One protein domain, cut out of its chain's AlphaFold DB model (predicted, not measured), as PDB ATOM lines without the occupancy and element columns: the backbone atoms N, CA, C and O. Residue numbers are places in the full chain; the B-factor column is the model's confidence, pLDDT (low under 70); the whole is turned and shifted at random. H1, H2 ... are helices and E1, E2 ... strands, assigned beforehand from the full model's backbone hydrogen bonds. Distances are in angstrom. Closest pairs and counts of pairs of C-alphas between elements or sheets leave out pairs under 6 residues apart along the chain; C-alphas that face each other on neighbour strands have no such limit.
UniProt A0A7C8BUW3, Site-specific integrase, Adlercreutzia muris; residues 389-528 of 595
ATOM      1  N   ARG A 389     137.311  93.672 130.883       95.38
ATOM      2  CA  ARG A 389     137.035  93.221 129.500       95.38
ATOM      3  C   ARG A 389     135.543  93.313 129.147       95.38
ATOM      4  O   ARG A 389     135.210  93.744 128.044       95.38
ATOM      5  N   ARG A 390     134.642  92.943 130.069       96.88
ATOM      6  CA  ARG A 390     133.184  93.053 129.873       96.88
ATOM      7  C   ARG A 390     132.718  94.510 129.915       96.88
ATOM      8  O   ARG A 390     131.916  94.883 129.068       96.88
ATOM      9  N   LEU A 391     133.259  95.343 130.809       96.56
ATOM     10  CA  LEU A 391     132.950  96.778 130.837       96.56
ATOM     11  C   LEU A 391     133.427  97.485 129.555       96.56
ATOM     12  O   LEU A 391     132.651  98.216 128.954       96.56
ATOM     13  N   LYS A 392     134.647  97.204 129.067       96.44
ATOM     14  CA  LYS A 392     135.158  97.758 127.795       96.44
ATOM     15  C   LYS A 392     134.303  97.349 126.588       96.44
ATOM     16  O   LYS A 392     134.098  98.166 125.694       96.44
ATOM     17  N   ARG A 393     133.784  96.111 126.557       97.31
ATOM     18  CA  ARG A 393     132.812  95.672 125.536       97.31
ATOM     19  C   ARG A 393     131.487  96.430 125.664       97.31
ATOM     20  O   ARG A 393     130.950  96.857 124.653       97.31
ATOM     21  N   LEU A 394     130.984  96.597 126.887       97.38
ATOM     22  CA  LEU A 394     129.725  97.292 127.147       97.38
ATOM     23  C   LEU A 394     129.799  98.775 126.754       97.38
ATOM     24  O   LEU A 394     128.960  99.200 125.978       97.38
ATOM     25  N   ILE A 395     130.819  99.525 127.195       96.94
ATOM     26  CA  ILE A 395     131.015 100.943 126.828       96.94
ATOM     27  C   ILE A 395     131.010 101.116 125.302       96.94
ATOM     28  O   ILE A 395     130.255 101.929 124.784       96.94
ATOM     29  N   ARG A 396     131.781 100.294 124.573       96.88
ATOM     30  CA  ARG A 396     131.808 100.315 123.098       96.88
ATOM     31  C   ARG A 396     130.457  99.979 122.460       96.88
ATOM     32  O   ARG A 396     130.125 100.542 121.431       96.88
ATOM     33  N   GLY A 397     129.685  99.077 123.065       97.00
ATOM     34  CA  GLY A 397     128.345  98.720 122.597       97.00
ATOM     35  C   GLY A 397     127.253  99.737 122.942       97.00
ATOM     36  O   GLY A 397     126.142  99.594 122.447       97.00
ATOM     37  N   MET A 398     127.528 100.740 123.783       97.25
ATOM     38  CA  MET A 398     126.585 101.821 124.108       97.25
ATOM     39  C   MET A 398     126.678 103.014 123.141       97.25
ATOM     40  O   MET A 398     125.881 103.942 123.273       97.25
ATOM     41  N   VAL A 399     127.611 102.995 122.179       96.25
ATOM     42  CA  VAL A 399     127.744 104.037 121.149       96.25
ATOM     43  C   VAL A 399     126.464 104.118 120.317       96.25
ATOM     44  O   VAL A 399     125.972 103.097 119.841       96.25
ATOM     45  N   GLY A 400     125.911 105.325 120.175       93.44
ATOM     46  CA  GLY A 400     124.642 105.567 119.480       93.44
ATOM     47  C   GLY A 400     123.389 105.366 120.344       93.44
ATOM     48  O   GLY A 400     122.276 105.563 119.864       93.44
ATOM     49  N   CYS A 401     123.531 105.011 121.625       95.44
ATOM     50  CA  CYS A 401     122.396 104.952 122.542       95.44
ATOM     51  C   CYS A 401     121.903 106.365 122.905       95.44
ATOM     52  O   CYS A 401     122.693 107.243 123.252       95.44
ATOM     53  N   GLU A 402     120.583 106.571 122.958       93.56
ATOM     54  CA  GLU A 402     119.950 107.822 123.420       93.56
ATOM     55  C   GLU A 402     120.532 108.307 124.766       93.56
ATOM     56  O   GLU A 402     120.760 109.502 124.973       93.56
ATOM     57  N   CYS A 403     120.832 107.358 125.662       96.50
ATOM     58  CA  CYS A 403     121.375 107.578 127.002       96.50
ATOM     59  C   CYS A 403     122.893 107.297 127.115       96.50
ATOM     60  O   CYS A 403     123.385 107.071 128.225       96.50
ATOM     61  N   GLU A 404     123.641 107.290 126.000       97.06
ATOM     62  CA  GLU A 404     125.092 107.029 125.962       97.06
ATOM     63  C   GLU A 404     125.863 107.920 126.952       97.06
ATOM     64  O   GLU A 404     126.631 107.409 127.767       97.06
ATOM     65  N   ALA A 405     125.601 109.232 126.963       97.44
ATOM     66  CA  ALA A 405     126.284 110.184 127.842       97.44
ATOM     67  C   ALA A 405     126.126 109.839 129.338       97.44
ATOM     68  O   ALA A 405     127.112 109.724 130.073       97.44
ATOM     69  N   THR A 406     124.896 109.578 129.789       97.38
ATOM     70  CA  THR A 406     124.593 109.173 131.174       97.38
ATOM     71  C   THR A 406     125.252 107.842 131.539       97.38
ATOM     72  O   THR A 406     125.689 107.649 132.680       97.38
ATOM     73  N   PHE A 407     125.368 106.923 130.575       97.25
ATOM     74  CA  PHE A 407     126.089 105.667 130.754       97.25
ATOM     75  C   PHE A 407     127.608 105.883 130.879       97.25
ATOM     76  O   PHE A 407     128.229 105.314 131.783       97.25
ATOM     77  N   ILE A 408     128.214 106.720 130.027       97.44
ATOM     78  CA  ILE A 408     129.644 107.068 130.089       97.44
ATOM     79  C   ILE A 408     129.973 107.697 131.447       97.44
ATOM     80  O   ILE A 408     130.879 107.219 132.129       97.44
ATOM     81  N   LEU A 409     129.198 108.683 131.905       97.50
ATOM     82  CA  LEU A 409     129.365 109.312 133.225       97.50
ATOM     83  C   LEU A 409     129.281 108.286 134.367       97.50
ATOM     84  O   LEU A 409     130.170 108.207 135.217       97.50
ATOM     85  N   SER A 410     128.250 107.439 134.358       96.75
ATOM     86  CA  SER A 410     128.040 106.418 135.397       96.75
ATOM     87  C   SER A 410     129.153 105.364 135.443       96.75
ATOM     88  O   SER A 410     129.522 104.899 136.522       96.75
ATOM     89  N   SER A 411     129.688 104.982 134.280       96.19
ATOM     90  CA  SER A 411     130.715 103.941 134.141       96.19
ATOM     91  C   SER A 411     132.155 104.447 134.282       96.19
ATOM     92  O   SER A 411     133.032 103.644 134.598       96.19
ATOM     93  N   SER A 412     132.403 105.750 134.104       95.94
ATOM     94  CA  SER A 412     133.727 106.379 134.248       95.94
ATOM     95  C   SER A 412     133.960 107.057 135.604       95.94
ATOM     96  O   SER A 412     135.105 107.087 136.052       95.94
ATOM     97  N   LEU A 413     132.905 107.538 136.281       96.12
ATOM     98  CA  LEU A 413     132.997 108.299 137.541       96.12
ATOM     99  C   LEU A 413     132.397 107.582 138.774       96.12
ATOM    100  O   LEU A 413     132.388 108.137 139.871       96.12
ATOM    101  N   GLY A 414     131.854 106.365 138.633       94.00
ATOM    102  CA  GLY A 414     131.325 105.589 139.771       94.00
ATOM    103  C   GLY A 414     130.107 106.221 140.472       94.00
ATOM    104  O   GLY A 414     129.900 106.045 141.680       94.00
ATOM    105  N   LEU A 415     129.302 106.987 139.733       94.50
ATOM    106  CA  LEU A 415     128.172 107.754 140.266       94.50
ATOM    107  C   LEU A 415     127.069 106.856 140.836       94.50
ATOM    108  O   LEU A 415     126.819 105.751 140.354       94.50
ATOM    109  N   ARG A 416     126.346 107.337 141.851       92.94
ATOM    110  CA  ARG A 416     125.034 106.760 142.191       92.94
ATOM    111  C   ARG A 416     124.049 107.089 141.053       92.94
ATOM    112  O   ARG A 416     124.159 108.177 140.496       92.94
ATOM    113  N   PRO A 417     123.042 106.247 140.747       93.88
ATOM    114  CA  PRO A 417     122.100 106.528 139.657       93.88
ATOM    115  C   PRO A 417     121.482 107.933 139.737       93.88
ATOM    116  O   PRO A 417     121.617 108.714 138.805       93.88
ATOM    117  N   GLY A 418     120.938 108.314 140.897       93.94
ATOM    118  CA  GLY A 418     120.381 109.656 141.104       93.94
ATOM    119  C   GLY A 418     121.388 110.809 140.978       93.94
ATOM    120  O   GLY A 418     120.979 111.901 140.607       93.94
ATOM    121  N   GLU A 419     122.685 110.589 141.229       95.25
ATOM    122  CA  GLU A 419     123.733 111.588 140.944       95.25
ATOM    123  C   GLU A 419     123.902 111.743 139.424       95.25
ATOM    124  O   GLU A 419     123.860 112.855 138.912       95.25
ATOM    125  N   SER A 420     123.993 110.629 138.681       95.81
ATOM    126  CA  SER A 420     124.126 110.648 137.211       95.81
ATOM    127  C   SER A 420     122.933 111.282 136.483       95.81
ATOM    128  O   SER A 420     123.095 111.810 135.389       95.81
ATOM    129  N   TYR A 421     121.749 111.254 137.099       96.06
ATOM    130  CA  TYR A 421     120.517 111.835 136.560       96.06
ATOM    131  C   TYR A 421     120.380 113.342 136.842       96.06
ATOM    132  O   TYR A 421     119.643 114.024 136.138       96.06
ATOM    133  N   ALA A 422     121.088 113.873 137.846       96.12
ATOM    134  CA  ALA A 422     121.070 115.301 138.172       96.12
ATOM    135  C   ALA A 422     122.074 116.133 137.360       96.12
ATOM    136  O   ALA A 422     121.948 117.356 137.315       96.12
ATOM    137  N   LEU A 423     123.080 115.491 136.754       96.81
ATOM    138  CA  LEU A 423     124.148 116.189 136.039       96.81
ATOM    139  C   LEU A 423     123.631 116.961 134.825       96.81
ATOM    140  O   LEU A 423     122.777 116.481 134.072       96.81
ATOM    141  N   ARG A 424     124.201 118.151 134.630       97.31
ATOM    142  CA  ARG A 424     123.872 119.098 133.561       97.31
ATOM    143  C   ARG A 424     125.075 119.348 132.655       97.31
ATOM    144  O   ARG A 424     126.213 119.245 133.110       97.31
ATOM    145  N   TRP A 425     124.842 119.682 131.389       97.50
ATOM    146  CA  TRP A 425     125.923 119.900 130.418       97.50
ATOM    147  C   TRP A 425     126.839 121.062 130.825       97.50
ATOM    148  O   TRP A 425     128.058 120.915 130.812       97.50
ATOM    149  N   GLU A 426     126.264 122.170 131.299       96.25
ATOM    150  CA  GLU A 426     126.988 123.332 131.831       96.25
ATOM    151  C   GLU A 426     127.812 123.063 133.111       96.25
ATOM    152  O   GLU A 426     128.602 123.914 133.510       96.25
ATOM    153  N   GLN A 427     127.678 121.891 133.748       96.19
ATOM    154  CA  GLN A 427     128.516 121.497 134.891       96.19
ATOM    155  C   GLN A 427     129.823 120.805 134.471       96.19
ATOM    156  O   GLN A 427     130.709 120.640 135.307       96.19
ATOM    157  N   ILE A 428     129.965 120.375 133.212       97.31
ATOM    158  CA  ILE A 428     131.180 119.703 132.733       97.31
ATOM    159  C   ILE A 428     132.214 120.756 132.327       97.31
ATOM    160  O   ILE A 428     132.022 121.503 131.368       97.31
ATOM    161  N   ASN A 429     133.361 120.784 133.010       97.38
ATOM    162  CA  ASN A 429     134.491 121.594 132.570       97.38
ATOM    163  C   ASN A 429     135.186 120.910 131.383       97.38
ATOM    164  O   ASN A 429     136.057 120.057 131.560       97.38
ATOM    165  N   TRP A 430     134.820 121.308 130.165       96.44
ATOM    166  CA  TRP A 430     135.349 120.735 128.922       96.44
ATOM    167  C   TRP A 430     136.874 120.857 128.749       96.44
ATOM    168  O   TRP A 430     137.445 120.098 127.973       96.44
ATOM    169  N   ARG A 431     137.550 121.755 129.485       95.19
ATOM    170  CA  ARG A 431     139.016 121.921 129.440       95.19
ATOM    171  C   ARG A 431     139.759 120.991 130.402       95.19
ATOM    172  O   ARG A 431     140.877 120.586 130.102       95.19
ATOM    173  N   THR A 432     139.188 120.687 131.569       95.25
ATOM    174  CA  THR A 432     139.871 119.921 132.638       95.25
ATOM    175  C   THR A 432     139.252 118.554 132.923       95.25
ATOM    176  O   THR A 432     139.804 117.781 133.703       95.25
ATOM    177  N   GLY A 433     138.087 118.259 132.345       96.44
ATOM    178  CA  GLY A 433     137.302 117.064 132.646       96.44
ATOM    179  C   GLY A 433     136.644 117.063 134.027       96.44
ATOM    180  O   GLY A 433     136.065 116.045 134.402       96.44
ATOM    181  N   LEU A 434     136.723 118.160 134.792       97.81
ATOM    182  CA  LEU A 434     136.108 118.268 136.116       97.81
ATOM    183  C   LEU A 434     134.575 118.249 136.005       97.81
ATOM    184  O   LEU A 434     133.988 119.011 135.237       97.81
ATOM    185  N   VAL A 435     133.940 117.394 136.807       97.88
ATOM    186  CA  VAL A 435     132.486 117.266 136.958       97.88
ATOM    187  C   VAL A 435     132.131 117.355 138.454       97.88
ATOM    188  O   VAL A 435     132.495 116.451 139.219       97.88
ATOM    189  N   PRO A 436     131.429 118.414 138.900       95.94
ATOM    190  CA  PRO A 436     131.090 118.618 140.300       95.94
ATOM    191  C   PRO A 436     129.812 117.863 140.678       95.94
ATOM    192  O   PRO A 436     128.712 118.175 140.225       95.94
ATOM    193  N   ILE A 437     129.929 116.873 141.562       95.69
ATOM    194  CA  ILE A 437     128.769 116.136 142.070       95.69
ATOM    195  C   ILE A 437     128.197 116.909 143.262       95.69
ATOM    196  O   ILE A 437     128.858 117.004 144.298       95.69
ATOM    197  N   ARG A 438     127.000 117.491 143.106       93.25
ATOM    198  CA  ARG A 438     126.310 118.309 144.136       93.25
ATOM    199  C   ARG A 438     124.831 117.949 144.355       93.25
ATOM    200  O   ARG A 438     124.313 118.116 145.457       93.25
ATOM    201  N   ALA A 439     124.161 117.381 143.353       93.75
ATOM    202  CA  ALA A 439     122.734 117.052 143.406       93.75
ATOM    203  C   ALA A 439     122.443 115.550 143.209       93.75
ATOM    204  O   ALA A 439     123.287 114.770 142.763       93.75
ATOM    205  N   THR A 440     121.221 115.138 143.546       93.69
ATOM    206  CA  THR A 440     120.627 113.848 143.190       93.69
ATOM    207  C   THR A 440     119.176 114.036 142.753       93.69
ATOM    208  O   THR A 440     118.343 114.514 143.519       93.69
ATOM    209  N   LEU A 441     118.866 113.580 141.540       94.00
ATOM    210  CA  LEU A 441     117.526 113.583 140.966       94.00
ATOM    211  C   LEU A 441     116.839 112.248 141.275       94.00
ATOM    212  O   LEU A 441     117.446 111.182 141.123       94.00
ATOM    213  N   GLN A 442     115.595 112.296 141.750       90.69
ATOM    214  CA  GLN A 442     114.828 111.123 142.170       90.69
ATOM    215  C   GLN A 442     113.343 111.328 141.851       90.69
ATOM    216  O   GLN A 442     112.769 112.342 142.235       90.69
ATOM    217  N   LEU A 443     112.711 110.352 141.194       90.00
ATOM    218  CA  LEU A 443     111.251 110.284 141.104       90.00
ATOM    219  C   LEU A 443     110.701 109.684 142.406       90.00
ATOM    220  O   LEU A 443     111.259 108.691 142.880       90.00
ATOM    221  N   ALA A 444     109.650 110.278 142.962       87.69
ATOM    222  CA  ALA A 444     108.903 109.862 144.151       87.69
ATOM    223  C   ALA A 444     107.389 109.832 143.838       87.69
ATOM    224  O   ALA A 444     107.002 110.059 142.689       87.69
ATOM    225  N   SER A 445     106.534 109.531 144.823       85.75
ATOM    226  CA  SER A 445     105.068 109.487 144.638       85.75
ATOM    227  C   SER A 445     104.459 110.822 144.181       85.75
ATOM    228  O   SER A 445     103.516 110.837 143.396       85.75
ATOM    229  N   ASP A 446     105.042 111.928 144.633       86.00
ATOM    230  CA  ASP A 446     104.656 113.324 144.402       86.00
ATOM    231  C   ASP A 446     105.409 113.985 143.227       86.00
ATOM    232  O   ASP A 446     105.324 115.196 143.037       86.00
ATOM    233  N   GLY A 447     106.145 113.208 142.419       89.19
ATOM    234  CA  GLY A 447     106.784 113.680 141.186       89.19
ATOM    235  C   GLY A 447     108.314 113.616 141.181       89.19
ATOM    236  O   GLY A 447     108.933 112.744 141.795       89.19
ATOM    237  N   LEU A 448     108.946 114.492 140.394       92.12
ATOM    238  CA  LEU A 448     110.387 114.472 140.125       92.12
ATOM    239  C   LEU A 448     111.123 115.531 140.954       92.12
ATOM    240  O   LEU A 448     110.999 116.723 140.690       92.12
ATOM    241  N   HIS A 449     111.951 115.091 141.903       90.75
ATOM    242  CA  HIS A 449     112.659 115.980 142.827       90.75
ATOM    243  C   HIS A 449     114.164 115.995 142.592       90.75
ATOM    244  O   HIS A 449     114.813 114.945 142.542       90.75
ATOM    245  N   GLU A 450     114.734 117.195 142.542       92.38
ATOM    246  CA  GLU A 450     116.176 117.432 142.577       92.38
ATOM    247  C   GLU A 450     116.562 117.854 144.001       92.38
ATOM    248  O   GLU A 450     116.132 118.889 144.496       92.38
ATOM    249  N   TRP A 451     117.347 117.024 144.688       89.19
ATOM    250  CA  TRP A 451     117.800 117.287 146.056       89.19
ATOM    251  C   TRP A 451     119.315 117.516 146.094       89.19
ATOM    252  O   TRP A 451     120.024 116.898 145.296       89.19
ATOM    253  N   PRO A 452     119.866 118.244 147.086       88.31
ATOM    254  CA  PRO A 452     121.293 118.155 147.389       88.31
ATOM    255  C   PRO A 452     121.683 116.707 147.730       88.31
ATOM    256  O   PRO A 452     120.831 115.878 148.115       88.31
ATOM    257  N   THR A 453     122.973 116.375 147.608       81.44
ATOM    258  CA  THR A 453     123.454 115.035 147.986       81.44
ATOM    259  C   THR A 453     123.109 114.699 149.451       81.44
ATOM    260  O   THR A 453     122.706 115.545 150.248       81.44
ATOM    261  N   LYS A 454     123.179 113.415 149.829       71.69
ATOM    262  CA  LYS A 454     122.666 112.968 151.139       71.69
ATOM    263  C   LYS A 454     123.472 113.504 152.340       71.69
ATOM    264  O   LYS A 454     122.961 113.491 153.456       71.69
ATOM    265  N   THR A 455     124.720 113.914 152.130       73.06
ATOM    266  CA  THR A 455     125.656 114.406 153.153       73.06
ATOM    267  C   THR A 455     126.673 115.326 152.488       73.06
ATOM    268  O   THR A 455     127.045 115.051 151.354       73.06
ATOM    269  N   VAL A 456     127.235 116.308 153.203       72.31
ATOM    270  CA  VAL A 456     128.336 117.145 152.673       72.31
ATOM    271  C   VAL A 456     129.492 116.278 152.136       72.31
ATOM    272  O   VAL A 456     129.959 116.490 151.029       72.31
ATOM    273  N   LYS A 457     129.859 115.184 152.828       69.00
ATOM    274  CA  LYS A 457     130.860 114.188 152.361       69.00
ATOM    275  C   LYS A 457     130.461 113.360 151.116       69.00
ATOM    276  O   LYS A 457     131.185 112.439 150.741       69.00
ATOM    277  N   SER A 458     129.291 113.593 150.523       75.50
ATOM    278  CA  SER A 458     128.907 113.038 149.215       75.50
ATOM    279  C   SER A 458     129.119 114.042 148.077       75.50
ATOM    280  O   SER A 458     129.181 113.615 146.920       75.50
ATOM    281  N   GLU A 459     129.257 115.331 148.398       87.31
ATOM    282  CA  GLU A 459     129.682 116.376 147.472       87.31
ATOM    283  C   GLU A 459     131.182 116.257 147.234       87.31
ATOM    284  O   GLU A 459     131.962 116.048 148.163       87.31
ATOM    285  N   ARG A 460     131.565 116.268 145.959       92.56
ATOM    286  CA  ARG A 460     132.916 115.927 145.508       92.56
ATOM    287  C   ARG A 460     133.096 116.307 144.051       92.56
ATOM    288  O   ARG A 460     132.137 116.250 143.278       92.56
ATOM    289  N   ASP A 461     134.329 116.605 143.677       95.12
ATOM    290  CA  ASP A 461     134.704 116.865 142.292       95.12
ATOM    291  C   ASP A 461     135.431 115.647 141.732       95.12
ATOM    292  O   ASP A 461     136.324 115.082 142.368       95.12
ATOM    293  N   LEU A 462     134.982 115.191 140.566       96.38
ATOM    294  CA  LEU A 462     135.502 114.010 139.887       96.38
ATOM    295  C   LEU A 462     136.006 114.413 138.505       96.38
ATOM    296  O   LEU A 462     135.495 115.353 137.907       96.38
ATOM    297  N   TYR A 463     136.990 113.683 137.989       97.31
ATOM    298  CA  TYR A 463     137.655 114.012 136.733       97.31
ATOM    299  C   TYR A 463     137.377 112.922 135.700       97.31
ATOM    300  O   TYR A 463     137.631 111.740 135.944       97.31
ATOM    301  N   LEU A 464     136.833 113.321 134.552       97.81
ATOM    302  CA  LEU A 464     136.606 112.442 133.412       97.81
ATOM    303  C   LEU A 464     137.949 111.957 132.844       97.81
ATOM    304  O   LEU A 464     138.820 112.780 132.560       97.81
ATOM    305  N   PRO A 465     138.137 110.643 132.624       96.25
ATOM    306  CA  PRO A 465     139.291 110.163 131.874       96.25
ATOM    307  C   PRO A 465     139.206 110.668 130.419       96.25
ATOM    308  O   PRO A 465     138.094 110.771 129.896       96.25
ATOM    309  N   PRO A 466     140.333 110.923 129.722       96.69
ATOM    310  CA  PRO A 466     140.326 111.621 128.429       96.69
ATOM    311  C   PRO A 466     139.368 111.045 127.377       96.69
ATOM    312  O   PRO A 466     138.625 111.796 126.755       96.69
ATOM    313  N   TRP A 467     139.292 109.713 127.249       95.88
ATOM    314  CA  TRP A 467     138.374 109.033 126.317       95.88
ATOM    315  C   TRP A 467     136.886 109.305 126.597       95.88
ATOM    316  O   TRP A 467     136.064 109.240 125.688       95.88
ATOM    317  N   ALA A 468     136.526 109.557 127.858       97.44
ATOM    318  CA  ALA A 468     135.156 109.846 128.260       97.44
ATOM    319  C   ALA A 468     134.830 111.324 128.038       97.44
ATOM    320  O   ALA A 468     133.720 111.630 127.621       97.44
ATOM    321  N   LEU A 469     135.794 112.219 128.283       98.06
ATOM    322  CA  LEU A 469     135.656 113.649 128.017       98.06
ATOM    323  C   LEU A 469     135.480 113.924 126.518       98.06
ATOM    324  O   LEU A 469     134.516 114.581 126.141       98.06
ATOM    325  N   ASP A 470     136.352 113.353 125.684       97.62
ATOM    326  CA  ASP A 470     136.280 113.419 124.218       97.62
ATOM    327  C   ASP A 470     134.929 112.902 123.696       97.62
ATOM    328  O   ASP A 470     134.169 113.650 123.080       97.62
ATOM    329  N   ARG A 471     134.543 111.663 124.040       97.12
ATOM    330  CA  ARG A 471     133.270 111.108 123.559       97.12
ATOM    331  C   ARG A 471     132.042 111.869 124.081       97.12
ATOM    332  O   ARG A 471     131.067 112.003 123.349       97.12
ATOM    333  N   LEU A 472     132.071 112.401 125.308       97.50
ATOM    334  CA  LEU A 472     131.004 113.281 125.807       97.50
ATOM    335  C   LEU A 472     130.961 114.621 125.064       97.50
ATOM    336  O   LEU A 472     129.868 115.140 124.852       97.50
ATOM    337  N   HIS A 473     132.110 115.164 124.655       97.62
ATOM    338  CA  HIS A 473     132.186 116.406 123.890       97.62
ATOM    339  C   HIS A 473     131.626 116.223 122.477       97.62
ATOM    340  O   HIS A 473     130.829 117.049 122.040       97.62
ATOM    341  N   GLN A 474     131.950 115.107 121.812       97.19
ATOM    342  CA  GLN A 474     131.325 114.705 120.545       97.19
ATOM    343  C   GLN A 474     129.797 114.663 120.692       97.19
ATOM    344  O   GLN A 474     129.108 115.449 120.057       97.19
ATOM    345  N   ILE A 475     129.265 113.869 121.635       97.19
ATOM    346  CA  ILE A 475     127.810 113.750 121.868       97.19
ATOM    347  C   ILE A 475     127.155 115.108 122.188       97.19
ATOM    348  O   ILE A 475     125.991 115.327 121.852       97.19
ATOM    349  N   TRP A 476     127.869 116.018 122.856       96.88
ATOM    350  CA  TRP A 476     127.384 117.368 123.144       96.88
ATOM    351  C   TRP A 476     127.338 118.245 121.884       96.88
ATOM    352  O   TRP A 476     126.341 118.929 121.663       96.88
ATOM    353  N   VAL A 477     128.364 118.198 121.028       97.31
ATOM    354  CA  VAL A 477     128.398 118.917 119.743       97.31
ATOM    355  C   VAL A 477     127.374 118.343 118.756       97.31
ATOM    356  O   VAL A 477     126.574 119.113 118.230       97.31
ATOM    357  N   ASP A 478     127.318 117.015 118.599       96.00
ATOM    358  CA  ASP A 478     126.372 116.276 117.743       96.00
ATOM    359  C   ASP A 478     124.901 116.635 118.042       96.00
ATOM    360  O   ASP A 478     124.041 116.583 117.167       96.00
ATOM    361  N   ARG A 479     124.599 117.004 119.296       94.62
ATOM    362  CA  ARG A 479     123.258 117.387 119.775       94.62
ATOM    363  C   ARG A 479     122.991 118.898 119.747       94.62
ATOM    364  O   ARG A 479     122.017 119.343 120.348       94.62
ATOM    365  N   GLY A 480     123.848 119.697 119.109       95.75
ATOM    366  CA  GLY A 480     123.684 121.153 119.028       95.75
ATOM    367  C   GLY A 480     124.058 121.909 120.309       95.75
ATOM    368  O   GLY A 480     123.509 122.974 120.575       95.75
ATOM    369  N   ARG A 481     124.988 121.372 121.114       95.62
ATOM    370  CA  ARG A 481     125.470 121.943 122.391       95.62
ATOM    371  C   ARG A 481     124.347 122.239 123.408       95.62
ATOM    372  O   ARG A 481     124.242 123.369 123.895       95.62
ATOM    373  N   PRO A 482     123.518 121.240 123.771       94.94
ATOM    374  CA  PRO A 482     122.393 121.431 124.681       94.94
ATOM    375  C   PRO A 482     122.832 121.918 126.070       94.94
ATOM    376  O   PRO A 482     123.953 121.663 126.522       94.94
ATOM    377  N   ARG A 483     121.905 122.593 126.755       94.75
ATOM    378  CA  ARG A 483     121.993 123.012 128.165       94.75
ATOM    379  C   ARG A 483     121.043 122.180 129.031       94.75
ATOM    380  O   ARG A 483     120.210 121.437 128.514       94.75
ATOM    381  N   GLY A 484     121.144 122.312 130.349       95.50
ATOM    382  CA  GLY A 484     120.316 121.582 131.300       95.50
ATOM    383  C   GLY A 484     120.763 120.130 131.473       95.50
ATOM    384  O   GLY A 484     121.912 119.769 131.205       95.50
ATOM    385  N   ARG A 485     119.862 119.285 131.988       96.31
ATOM    386  CA  ARG A 485     120.185 117.907 132.387       96.31
ATOM    387  C   ARG A 485     120.615 117.035 131.206       96.31
ATOM    388  O   ARG A 485     119.995 117.030 130.149       96.31
ATOM    389  N   ILE A 486     121.610 116.184 131.446       96.69
ATOM    390  CA  ILE A 486     122.176 115.255 130.451       96.69
ATOM    391  C   ILE A 486     121.177 114.149 130.056       96.69
ATOM    392  O   ILE A 486     121.265 113.581 128.968       96.69
ATOM    393  N   ILE A 487     120.177 113.886 130.905       95.00
ATOM    394  CA  ILE A 487     119.039 112.998 130.610       95.00
ATOM    395  C   ILE A 487     117.887 113.687 129.851       95.00
ATOM    396  O   ILE A 487     116.889 113.026 129.569       95.00
ATOM    397  N   ALA A 488     118.008 114.989 129.558       91.38
ATOM    398  CA  ALA A 488     116.919 115.862 129.118       91.38
ATOM    399  C   ALA A 488     115.686 115.735 130.045       91.38
ATOM    400  O   ALA A 488     115.810 115.873 131.270       91.38
ATOM    401  N   ASP A 489     114.524 115.447 129.464       90.94
ATOM    402  CA  ASP A 489     113.229 115.348 130.146       90.94
ATOM    403  C   ASP A 489     112.882 113.921 130.598       90.94
ATOM    404  O   ASP A 489     111.827 113.691 131.191       90.94
ATOM    405  N   TYR A 490     113.758 112.939 130.352       93.88
ATOM    406  CA  TYR A 490     113.497 111.565 130.775       93.88
ATOM    407  C   TYR A 490     113.530 111.413 132.297       93.88
ATOM    408  O   TYR A 490     114.445 111.876 132.978       93.88
ATOM    409  N   SER A 491     112.588 110.644 132.839       94.00
ATOM    410  CA  SER A 491     112.627 110.246 134.245       94.00
ATOM    411  C   SER A 491     113.770 109.249 134.528       94.00
ATOM    412  O   SER A 491     114.164 108.475 133.644       94.00
ATOM    413  N   PRO A 492     114.279 109.174 135.777       94.12
ATOM    414  CA  PRO A 492     115.247 108.158 136.215       94.12
ATOM    415  C   PRO A 492     114.894 106.717 135.798       94.12
ATOM    416  O   PRO A 492     115.775 105.913 135.467       94.12
ATOM    417  N   GLN A 493     113.601 106.389 135.793       92.81
ATOM    418  CA  GLN A 493     113.038 105.111 135.370       92.81
ATOM    419  C   GLN A 493     113.142 104.923 133.850       92.81
ATOM    420  O   GLN A 493     113.616 103.875 133.410       92.81
ATOM    421  N   GLN A 494     112.772 105.930 133.050       95.19
ATOM    422  CA  GLN A 494     112.883 105.887 131.587       95.19
ATOM    423  C   GLN A 494     114.340 105.722 131.133       95.19
ATOM    424  O   GLN A 494     114.615 104.865 130.296       95.19
ATOM    425  N   VAL A 495     115.288 106.455 131.731       96.06
ATOM    426  CA  VAL A 495     116.731 106.303 131.450       96.06
ATOM    427  C   VAL A 495     117.212 104.888 131.785       96.06
ATOM    428  O   VAL A 495     117.865 104.233 130.970       96.06
ATOM    429  N   SER A 496     116.839 104.376 132.964       94.94
ATOM    430  CA  SER A 496     117.186 103.012 133.391       94.94
ATOM    431  C   SER A 496     116.626 101.950 132.435       94.94
ATOM    432  O   SER A 496     117.318 100.984 132.108       94.94
ATOM    433  N   TYR A 497     115.389 102.138 131.963       95.81
ATOM    434  CA  TYR A 497     114.723 101.251 131.012       95.81
ATOM    435  C   TYR A 497     115.359 101.310 129.617       95.81
ATOM    436  O   TYR A 497     115.655 100.257 129.057       95.81
ATOM    437  N   ARG A 498     115.633 102.506 129.073       96.50
ATOM    438  CA  ARG A 498     116.276 102.687 127.757       96.50
ATOM    439  C   ARG A 498     117.652 102.019 127.709       96.50
ATOM    440  O   ARG A 498     117.914 101.238 126.796       96.50
ATOM    441  N   ILE A 499     118.478 102.205 128.743       96.75
ATOM    442  CA  ILE A 499     119.784 101.533 128.867       96.75
ATOM    443  C   ILE A 499     119.618 100.005 128.960       96.75
ATOM    444  O   ILE A 499     120.298  99.266 128.250       96.75
ATOM    445  N   ALA A 500     118.685  99.502 129.777       96.19
ATOM    446  CA  ALA A 500     118.433  98.062 129.889       96.19
ATOM    447  C   ALA A 500     117.899  97.439 128.580       96.19
ATOM    448  O   ALA A 500     118.301  96.328 128.218       96.19
ATOM    449  N   ARG A 501     117.038  98.158 127.847       97.25
ATOM    450  CA  ARG A 501     116.521  97.776 126.525       97.25
ATOM    451  C   ARG A 501     117.652  97.720 125.501       97.25
ATOM    452  O   ARG A 501     117.795  96.695 124.842       97.25
ATOM    453  N   TRP A 502     118.492  98.753 125.426       98.00
ATOM    454  CA  TRP A 502     119.649  98.797 124.524       98.00
ATOM    455  C   TRP A 502     120.612  97.628 124.761       98.00
ATOM    456  O   TRP A 502     121.008  96.945 123.815       98.00
ATOM    457  N   ILE A 503     120.925  97.343 126.031       97.38
ATOM    458  CA  ILE A 503     121.760  96.206 126.442       97.38
ATOM    459  C   ILE A 503     121.144  94.867 126.011       97.38
ATOM    460  O   ILE A 503     121.874  93.994 125.538       97.38
ATOM    461  N   LYS A 504     119.817  94.699 126.141       97.44
ATOM    462  CA  LYS A 504     119.104  93.489 125.698       97.44
ATOM    463  C   LYS A 504     119.153  93.335 124.174       97.44
ATOM    464  O   LYS A 504     119.531  92.265 123.704       97.44
ATOM    465  N   THR A 505     118.809  94.383 123.419       97.62
ATOM    466  CA  THR A 505     118.783  94.371 121.944       97.62
ATOM    467  C   THR A 505     120.153  94.019 121.365       97.62
ATOM    468  O   THR A 505     120.271  93.074 120.591       97.62
ATOM    469  N   HIS A 506     121.209  94.700 121.815       97.12
ATOM    470  CA  HIS A 506     122.574  94.515 121.309       97.12
ATOM    471  C   HIS A 506     123.339  93.356 121.984       97.12
ATOM    472  O   HIS A 506     124.555  93.242 121.834       97.12
ATOM    473  N   ARG A 507     122.644  92.490 122.744       96.88
ATOM    474  CA  ARG A 507     123.197  91.303 123.436       96.88
ATOM    475  C   ARG A 507     124.443  91.614 124.294       96.88
ATOM    476  O   ARG A 507     125.376  90.814 124.399       96.88
ATOM    477  N   LEU A 508     124.469  92.798 124.911       97.00
ATOM    478  CA  LEU A 508     125.619  93.322 125.651       97.00
ATOM    479  C   LEU A 508     125.708  92.739 127.077       97.00
ATOM    480  O   LEU A 508     124.742  92.167 127.588       97.00
ATOM    481  N   PRO A 509     126.856  92.883 127.772       95.81
ATOM    482  CA  PRO A 509     126.994  92.440 129.157       95.81
ATOM    483  C   PRO A 509     125.970  93.097 130.101       95.81
ATOM    484  O   PRO A 509     126.131  94.250 130.493       95.81
ATOM    485  N   LYS A 510     124.942  92.334 130.502       94.00
ATOM    486  CA  LYS A 510     123.905  92.755 131.459       94.00
ATOM    487  C   LYS A 510     124.515  93.336 132.741       94.00
ATOM    488  O   LYS A 510     125.334  92.685 133.388       94.00
ATOM    489  N   ILE A 511     124.060  94.532 133.112       94.75
ATOM    490  CA  ILE A 511     124.315  95.192 134.395       94.75
ATOM    491  C   ILE A 511     123.220  96.239 134.664       94.75
ATOM    492  O   ILE A 511     122.580  96.719 133.732       94.75
ATOM    493  N   THR A 512     122.989  96.593 135.931       93.06
ATOM    494  CA  THR A 512     122.080  97.687 136.322       93.06
ATOM    495  C   THR A 512     122.850  98.984 136.581       93.06
ATOM    496  O   THR A 512     124.010  98.943 136.991       93.06
ATOM    497  N   MET A 513     122.192 100.143 136.450       93.25
ATOM    498  CA  MET A 513     122.800 101.453 136.754       93.25
ATOM    499  C   MET A 513     123.389 101.523 138.173       93.25
ATOM    500  O   MET A 513     124.463 102.079 138.379       93.25
ATOM    501  N   ARG A 514     122.735 100.886 139.156       91.06
ATOM    502  CA  ARG A 514     123.253 100.760 140.530       91.06
ATOM    503  C   ARG A 514     124.570  99.979 140.582       91.06
ATOM    504  O   ARG A 514     125.478 100.357 141.315       91.06
ATOM    505  N   ASN A 515     124.676  98.901 139.811       92.75
ATOM    506  CA  ASN A 515     125.820  97.996 139.843       92.75
ATOM    507  C   ASN A 515     127.009  98.491 138.988       92.75
ATOM    508  O   ASN A 515     128.137  98.059 139.232       92.75
ATOM    509  N   LEU A 516     126.809  99.433 138.052       93.88
ATOM    510  CA  LEU A 516     127.910 100.114 137.340       93.88
ATOM    511  C   LEU A 516     128.895 100.767 138.318       93.88
ATOM    512  O   LEU A 516     130.104 100.600 138.184       93.88
ATOM    513  N   ARG A 517     128.381 101.415 139.365       93.75
ATOM    514  CA  ARG A 517     129.177 101.986 140.457       93.75
ATOM    515  C   ARG A 517     130.014 100.950 141.205       93.75
ATOM    516  O   ARG A 517     131.193 101.183 141.457       93.75
ATOM    517  N   HIS A 518     129.422  99.803 141.537       92.38
ATOM    518  CA  HIS A 518     130.151  98.700 142.167       92.38
ATOM    519  C   HIS A 518     131.220  98.127 141.220       92.38
ATOM    520  O   HIS A 518     132.318  97.806 141.653       92.38
ATOM    521  N   THR A 519     130.935  98.069 139.916       94.62
ATOM    522  CA  THR A 519     131.896  97.661 138.880       94.62
ATOM    523  C   THR A 519     133.079  98.624 138.786       94.62
ATOM    524  O   THR A 519     134.222  98.172 138.805       94.62
ATOM    525  N   TRP A 520     132.823  99.935 138.737       95.38
ATOM    526  CA  TRP A 520     133.863 100.967 138.743       95.38
ATOM    527  C   TRP A 520     134.766 100.838 139.976       95.38
ATOM    528  O   TRP A 520     135.985 100.764 139.846       95.38
ATOM    529  N   ALA A 521     134.167 100.711 141.162       93.50
ATOM    530  CA  ALA A 521     134.890 100.606 142.426       93.50
ATOM    531  C   ALA A 521     135.755  99.337 142.519       93.50
ATOM    532  O   ALA A 521     136.921  99.412 142.909       93.50
ATOM    533  N   THR A 522     135.218  98.185 142.103       91.75
ATOM    534  CA  THR A 522     135.970  96.925 142.017       91.75
ATOM    535  C   THR A 522     137.149  97.044 141.046       91.75
ATOM    536  O   THR A 522     138.248  96.599 141.368       91.75
ATOM    537  N   ILE A 523     136.963  97.673 139.878       92.44
ATOM    538  CA  ILE A 523     138.039  97.874 138.892       92.44
ATOM    539  C   ILE A 523     139.105  98.851 139.414       92.44
ATOM    540  O   ILE A 523     140.295  98.587 139.239       92.44
ATOM    541  N   ALA A 524     138.719  99.938 140.088       92.31
ATOM    542  CA  ALA A 524     139.653 100.875 140.712       92.31
ATOM    543  C   ALA A 524     140.513 100.191 141.795       92.31
ATOM    544  O   ALA A 524     141.742 100.261 141.743       92.31
ATOM    545  N   ALA A 525     139.890  99.438 142.711       89.75
ATOM    546  CA  ALA A 525     140.601  98.680 143.743       89.75
ATOM    547  C   ALA A 525     141.531  97.602 143.143       89.75
ATOM    548  O   ALA A 525     142.691  97.487 143.536       89.75
ATOM    549  N   GLN A 526     141.076  96.856 142.127       86.31
ATOM    550  CA  GLN A 526     141.901  95.863 141.415       86.31
ATOM    551  C   GLN A 526     143.087  96.486 140.658       86.31
ATOM    552  O   GLN A 526     144.129  95.836 140.504       86.31
ATOM    553  N   SER A 527     142.949  97.744 140.227       87.56
ATOM    554  CA  SER A 527     144.007  98.534 139.583       87.56
ATOM    555  C   SER A 527     145.035  99.094 140.580       87.56
ATOM    556  O   SER A 527     146.055  99.627 140.156       87.56
ATOM    557  N   GLY A 528     144.814  98.939 141.891       84.69
ATOM    558  CA  GLY A 528     145.733  99.391 142.942       84.69
ATOM    559  C   GLY A 528     145.502 100.820 143.438       84.69
ATOM    560  O   GLY A 528     146.383 101.367 144.098       84.69
TER     561      GLY A 528
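AT A GLANCE: This is residues 389 to 528 of the 595 residues of the protein "Site-specific integrase" of Adlercreutzia muris (UniProt A0A7C8BUW3). Helices gather round one short helix in the middle, H2, with H3, H4 and H6 packed on it and H1 just reaching it, while H5 crosses close by, about perpendicular to H2. At one side a hairpin of two strands, E2 and E3, packs on H3 through E2, and E1, which pairs with E4 near one end of H2, runs on into E2 at 44 degrees. The printed part has 140 residues with six named helices and four named strands, in the order H1 H2 H3 E1 E2 E3 E4 H4 H5 H6; both two-stranded sheets, E1 - E4 and E2 - E3, are antiparallel, and the class is mixed, helices and strands. The whole is compact and rounded, with a radius of gyration of the C-alphas of 14.4 A and spans of 36 by 33 by 32 A.

HOW THE PARTS SIT: H1, residues 389 to 397, and H2, residues 404 to 413, form a helical hairpin and only just touch, with 3 pairs of C-alphas within 8 A; the closest C-alphas, of Ile 395 and Ile 408, are 7.1 A apart. H2 is the hub, touching four helices. It touches H3, residues 417 to 422, at a steep tilt of 64 degrees, the closest C-alphas being those of Ser 410 and Ser 420, 6.0 A. E1, residues 434 to 437, is antiparallel to E4, residues 460 to 463, with N 435 and O 462 2.8 A apart, within hydrogen-bond range. E2, residues 439 to 444, and E3, residues 447 to 452, form an antiparallel hairpin, with N 442 and O 449 2.9 A apart, within the same range. The closest C-alphas of H3 and E2, of Glu 419 and Thr 440, are 4.4 A apart. H2 touches H4, residues 466 to 478, at a shallow tilt of 21 degrees, opposite ways, closest at the C-alphas of Ala 405 and Leu 472, 6.0 A. H5, residues 492 to 505, only just touches H3, with residue 492 alone and 3 pairs of C-alphas within 8 A; the closest C-alphas, of Tyr 421 and Pro 492, are 6.4 A apart. H2 touches H6, residues 513 to 526, at a steep tilt of 38 degrees, the same way, closest at the C-alphas of Ser 411 and Leu 516, 5.7 A. In H1 to H5 every O i to N i+4 pair is within hydrogen-bond range, in H6 8 of 10.

IN THESE COORDINATES: H1 begins at C-alpha 389, (137.035, 93.221, 129.500). H4 is 18.2 A long, H5 20.2 A, H6 20.4 A, E2 15.6 A and E3 16.4 A from first to last C-alpha. H6 ends at C-alpha 526, (141.901, 95.863, 141.415).

THE WHOLE: The two C-alphas farthest apart, of Asp 446 and Gly 528, are 43.4 A apart. The printed part has no cut. The links H3 to E1, 11 residues, and H4 to H5, 13 residues, are long. The mean pLDDT of the printed part is 93.9, and residue 457 is under 70.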